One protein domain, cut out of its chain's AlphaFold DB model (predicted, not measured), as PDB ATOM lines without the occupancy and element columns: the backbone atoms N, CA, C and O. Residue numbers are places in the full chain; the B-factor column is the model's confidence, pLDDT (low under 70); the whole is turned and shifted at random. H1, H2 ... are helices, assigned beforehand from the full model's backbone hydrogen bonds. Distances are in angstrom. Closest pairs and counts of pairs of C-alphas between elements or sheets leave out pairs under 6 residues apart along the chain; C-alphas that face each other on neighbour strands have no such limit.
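What this domain is: This is residues 140 to 181 of the 181 residues of an uncharacterized protein of Smittium culicis (UniProt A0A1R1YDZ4). One long helix, H1, makes the longest axis; after it the backbone folds back and a short helix, H2, packs at a slant on residues 147 to 154 of H1, followed by a tail, residues 175 to 181. The printed part has 42 residues with two named helices, H1 then H2, and no named strand, and its class is all helix. It is elongated, 30 by 19 by 14 A, and only just compact, close to loose, with a radius of gyration of the C-alphas of 10.6 A.

How they stand to each other: H1, residues 140 to 158, touches H2, residues 168 to 174, with its residues 147 to 154 alone. Their closest C-alphas, those of Glu 150 and Trp 168, are 5.3 A apart. They run opposite ways at a steep tilt of 49 degrees. Every O i to N i+4 pair is within hydrogen-bond range in H2, and 14 of 15 in H1.

Where its parts are: H1 begins at C-alpha 140 (93.666, 20.101, 39.923) and measures 27.7 A. H2 measures 10.0 A and ends at C-alpha 174 (78.597, 29.522, 35.589).

The domain as a whole: The C-alphas farthest apart, those of Thr 140 and Ser 163, are 30.7 A apart. The printed part has no cut, and the H1 to H2 link is short. Residues 140 to 141 and 176 to 181 have pLDDT under 70.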
ATOM      1  N   THR A 140      93.573  18.661  40.213       67.88
ATOM      2  CA  THR A 140      93.666  20.101  39.923       67.88
ATOM      3  C   THR A 140      94.187  20.391  38.509       67.88
ATOM      4  O   THR A 140      93.877  21.441  37.958       67.88
ATOM      5  N   SER A 141      94.940  19.467  37.895       69.88
ATOM      6  CA  SER A 141      95.392  19.588  36.501       69.88
ATOM      7  C   SER A 141      94.226  19.675  35.520       69.88
ATOM      8  O   SER A 141      94.208  20.570  34.690       69.88
ATOM      9  N   VAL A 142      93.212  18.820  35.675       73.12
ATOM     10  CA  VAL A 142      92.044  18.787  34.781       73.12
ATOM     11  C   VAL A 142      91.241  20.086  34.891       73.12
ATOM     12  O   VAL A 142      90.744  20.596  33.891       73.12
ATOM     13  N   ILE A 143      91.180  20.674  36.089       70.38
ATOM     14  CA  ILE A 143      90.557  21.987  36.318       70.38
ATOM     15  C   ILE A 143      91.334  23.086  35.575       70.38
ATOM     16  O   ILE A 143      90.738  23.919  34.895       70.38
ATOM     17  N   ILE A 144      92.667  23.087  35.677       76.38
ATOM     18  CA  ILE A 144      93.529  24.071  35.005       76.38
ATOM     19  C   ILE A 144      93.444  23.925  33.483       76.38
ATOM     20  O   ILE A 144      93.343  24.932  32.782       76.38
ATOM     21  N   ASP A 145      93.433  22.699  32.970       79.94
ATOM     22  CA  ASP A 145      93.317  22.425  31.540       79.94
ATOM     23  C   ASP A 145      91.955  22.875  31.001       79.94
ATOM     24  O   ASP A 145      91.891  23.522  29.954       79.94
ATOM     25  N   ALA A 146      90.873  22.654  31.756       77.00
ATOM     26  CA  ALA A 146      89.555  23.187  31.423       77.00
ATOM     27  C   ALA A 146      89.567  24.727  31.367       77.00
ATOM     28  O   ALA A 146      89.104  25.307  30.384       77.00
ATOM     29  N   ILE A 147      90.168  25.400  32.355       80.62
ATOM     30  CA  ILE A 147      90.318  26.866  32.364       80.62
ATOM     31  C   ILE A 147      91.130  27.350  31.156       80.62
ATOM     32  O   ILE A 147      90.753  28.323  30.500       80.62
ATOM     33  N   ASN A 148      92.240  26.682  30.847       83.38
ATOM     34  CA  ASN A 148      93.090  27.030  29.714       83.38
ATOM     35  C   ASN A 148      92.370  26.812  28.379       83.38
ATOM     36  O   ASN A 148      92.525  27.632  27.477       83.38
ATOM     37  N   SER A 149      91.530  25.779  28.272       84.75
ATOM     38  CA  SER A 149      90.701  25.539  27.088       84.75
ATOM     39  C   SER A 149      89.672  26.656  26.870       84.75
ATOM     40  O   SER A 149      89.509  27.129  25.749       84.75
ATOM     41  N   GLU A 150      89.034  27.157  27.934       83.00
ATOM     42  CA  GLU A 150      88.081  28.271  27.830       83.00
ATOM     43  C   GLU A 150      88.786  29.591  27.485       83.00
ATOM     44  O   GLU A 150      88.307  30.356  26.645       83.00
ATOM     45  N   LYS A 151      89.970  29.842  28.062       84.12
ATOM     46  CA  LYS A 151      90.816  30.983  27.671       84.12
ATOM     47  C   LYS A 151      91.243  30.902  26.208       84.12
ATOM     48  O   LYS A 151      91.290  31.931  25.534       84.12
ATOM     49  N   LEU A 152      91.544  29.700  25.712       86.19
ATOM     50  CA  LEU A 152      91.933  29.490  24.324       86.19
ATOM     51  C   LEU A 152      90.790  29.842  23.370       86.19
ATOM     52  O   LEU A 152      91.034  30.593  22.438       86.19
ATOM     53  N   LYS A 153      89.544  29.442  23.663       83.69
ATOM     54  CA  LYS A 153      88.367  29.843  22.865       83.69
ATOM     55  C   LYS A 153      88.209  31.363  22.772       83.69
ATOM     56  O   LYS A 153      87.896  31.898  21.715       83.69
ATOM     57  N   SER A 154      88.468  32.076  23.870       83.12
ATOM     58  CA  SER A 154      88.454  33.545  23.867       83.12
ATOM     59  C   SER A 154      89.578  34.129  22.999       83.12
ATOM     60  O   SER A 154      89.365  35.082  22.253       83.12
ATOM     61  N   LYS A 155      90.774  33.531  23.036       84.94
ATOM     62  CA  LYS A 155      91.899  33.909  22.166       84.94
ATOM     63  C   LYS A 155      91.643  33.565  20.691       84.94
ATOM     64  O   LYS A 155      92.071  34.304  19.807       84.94
ATOM     65  N   ASP A 156      90.944  32.471  20.421       85.31
ATOM     66  CA  ASP A 156      90.600  32.014  19.075       85.31
ATOM     67  C   ASP A 156      89.654  32.995  18.363       85.31
ATOM     68  O   ASP A 156      89.804  33.208  17.160       85.31
ATOM     69  N   PHE A 157      88.797  33.703  19.109       82.50
ATOM     70  CA  PHE A 157      88.023  34.832  18.583       82.50
ATOM     71  C   PHE A 157      88.931  35.975  18.104       82.50
ATOM     72  O   PHE A 157      88.844  36.401  16.955       82.50
ATOM     73  N   TRP A 158      89.876  36.421  18.940       78.62
ATOM     74  CA  TRP A 158      90.810  37.499  18.576       78.62
ATOM     75  C   TRP A 158      91.769  37.131  17.438       78.62
ATOM     76  O   TRP A 158      92.309  38.015  16.780       78.62
ATOM     77  N   THR A 159      91.989  35.838  17.200       83.56
ATOM     78  CA  THR A 159      92.818  35.338  16.090       83.56
ATOM     79  C   THR A 159      92.006  34.961  14.848       83.56
ATOM     80  O   THR A 159      92.582  34.472  13.879       83.56
ATOM     81  N   GLY A 160      90.688  35.201  14.851       80.69
ATOM     82  CA  GLY A 160      89.809  35.000  13.696       80.69
ATOM     83  C   GLY A 160      89.444  33.543  13.400       80.69
ATOM     84  O   GLY A 160      88.895  33.259  12.340       80.69
ATOM     85  N   LYS A 161      89.734  32.606  14.312       81.44
ATOM     86  CA  LYS A 161      89.381  31.184  14.153       81.44
ATOM     87  C   LYS A 161      87.928  30.889  14.512       81.44
ATOM     88  O   LYS A 161      87.365  29.916  14.020       81.44
ATOM     89  N   THR A 162      87.322  31.711  15.365       79.94
ATOM     90  CA  THR A 162      85.903  31.628  15.736       79.94
ATOM     91  C   THR A 162      85.228  32.975  15.503       79.94
ATOM     92  O   THR A 162      85.814  34.014  15.797       79.94
ATOM     93  N   SER A 163      83.994  32.982  14.986       77.81
ATOM     94  CA  SER A 163      83.258  34.228  14.701       77.81
ATOM     95  C   SER A 163      82.517  34.796  15.913       77.81
ATOM     96  O   SER A 163      82.148  35.968  15.913       77.81
ATOM     97  N   THR A 164      82.296  33.986  16.951       78.25
ATOM     98  CA  THR A 164      81.551  34.382  18.145       78.25
ATOM     99  C   THR A 164      82.493  34.812  19.276       78.25
ATOM    100  O   THR A 164      83.436  34.082  19.601       78.25
ATOM    101  N   PRO A 165      82.255  35.981  19.904       78.38
ATOM    102  CA  PRO A 165      82.986  36.383  21.098       78.38
ATOM    103  C   PRO A 165      82.700  35.410  22.246       78.38
ATOM    104  O   PRO A 165      81.541  35.145  22.562       78.38
ATOM    105  N   HIS A 166      83.753  34.903  22.891       82.25
ATOM    106  CA  HIS A 166      83.637  34.023  24.056       82.25
ATOM    107  C   HIS A 166      84.157  34.711  25.318       82.25
ATOM    108  O   HIS A 166      85.358  34.993  25.431       82.25
ATOM    109  N   ASP A 167      83.263  34.952  26.280       83.00
ATOM    110  CA  ASP A 167      83.637  35.414  27.617       83.00
ATOM    111  C   ASP A 167      83.939  34.218  28.524       83.00
ATOM    112  O   ASP A 167      83.073  33.629  29.177       83.00
ATOM    113  N   TRP A 168      85.224  33.872  28.582       82.31
ATOM    114  CA  TRP A 168      85.705  32.777  29.412       82.31
ATOM    115  C   TRP A 168      85.486  33.025  30.913       82.31
ATOM    116  O   TRP A 168      85.396  32.062  31.668       82.31
ATOM    117  N   LYS A 169      85.381  34.281  31.378       81.44
ATOM    118  CA  LYS A 169      85.154  34.574  32.803       81.44
ATOM    119  C   LYS A 169      83.712  34.286  33.201       81.44
ATOM    120  O   LYS A 169      83.499  33.687  34.254       81.44
ATOM    121  N   ALA A 170      82.750  34.675  32.365       81.56
ATOM    122  CA  ALA A 170      81.341  34.343  32.568       81.56
ATOM    123  C   ALA A 170      81.136  32.820  32.555       81.56
ATOM    124  O   ALA A 170      80.623  32.262  33.521       81.56
ATOM    125  N   ALA A 171      81.686  32.132  31.547       79.56
ATOM    126  CA  ALA A 171      81.588  30.677  31.431       79.56
ATOM    127  C   ALA A 171      82.210  29.921  32.624       79.56
ATOM    128  O   ALA A 171      81.706  28.873  33.029       79.56
ATOM    129  N   LEU A 172      83.303  30.428  33.208       80.25
ATOM    130  CA  LEU A 172      83.889  29.838  34.417       80.25
ATOM    131  C   LEU A 172      83.070  30.127  35.677       80.25
ATOM    132  O   LEU A 172      82.999  29.267  36.555       80.25
ATOM    133  N   LYS A 173      82.434  31.300  35.761       80.00
ATOM    134  CA  LYS A 173      81.539  31.653  36.869       80.00
ATOM    135  C   LYS A 173      80.307  30.746  36.891       80.00
ATOM    136  O   LYS A 173      79.960  30.253  37.961       80.00
ATOM    137  N   ASP A 174      79.728  30.452  35.728       77.62
ATOM    138  CA  ASP A 174      78.597  29.522  35.589       77.62
ATOM    139  C   ASP A 174      78.980  28.088  35.985       77.62
ATOM    140  O   ASP A 174      78.194  27.362  36.586       77.62
ATOM    141  N   LYS A 175      80.231  27.695  35.718       73.94
ATOM    142  CA  LYS A 175      80.801  26.399  36.122       73.94
ATOM    143  C   LYS A 175      81.283  26.361  37.579       73.94
ATOM    144  O   LYS A 175      81.923  25.391  37.975       73.94
ATOM    145  N   ASN A 176      81.028  27.411  38.367       68.81
ATOM    146  CA  ASN A 176      81.496  27.573  39.748       68.81
ATOM    147  C   ASN A 176      83.026  27.394  39.917       68.81
ATOM    148  O   ASN A 176      83.527  27.034  40.985       68.81
ATOM    149  N   MET A 177      83.797  27.654  38.856       68.25
ATOM    150  CA  MET A 177      85.252  27.549  38.854       68.25
ATOM    151  C   MET A 177      85.861  28.892  39.258       68.25
ATOM    152  O   MET A 177      85.725  29.896  38.557       68.25
ATOM    153  N   LYS A 178      86.560  28.935  40.398       59.72
ATOM    154  CA  LYS A 178      87.219  30.166  40.861       59.72
ATOM    155  C   LYS A 178      88.414  30.506  39.968       59.72
ATOM    156  O   LYS A 178      89.310  29.695  39.771       59.72
ATOM    157  N   THR A 179      88.431  31.738  39.462       54.59
ATOM    158  CA  THR A 179      89.461  32.265  38.550       54.59
ATOM    159  C   THR A 179      90.694  32.831  39.258       54.59
ATOM    160  O   THR A 179      91.639  33.238  38.584       54.59
ATOM    161  N   SER A 180      90.682  32.915  40.591       44.66
ATOM    162  CA  SER A 180      91.825  33.365  41.388       44.66
ATOM    163  C   SER A 180      92.772  32.189  41.637       44.66
ATOM    164  O   SER A 180      92.483  31.333  42.479       44.66
ATOM    165  N   LEU A 181      93.857  32.143  40.863       42.06
ATOM    166  CA  LEU A 181      95.079  31.417  41.215       42.06
ATOM    167  C   LEU A 181      95.785  32.124  42.373       42.06
ATOM    168  O   LEU A 181      95.803  33.375  42.348       42.06
TER     169      LEU A 181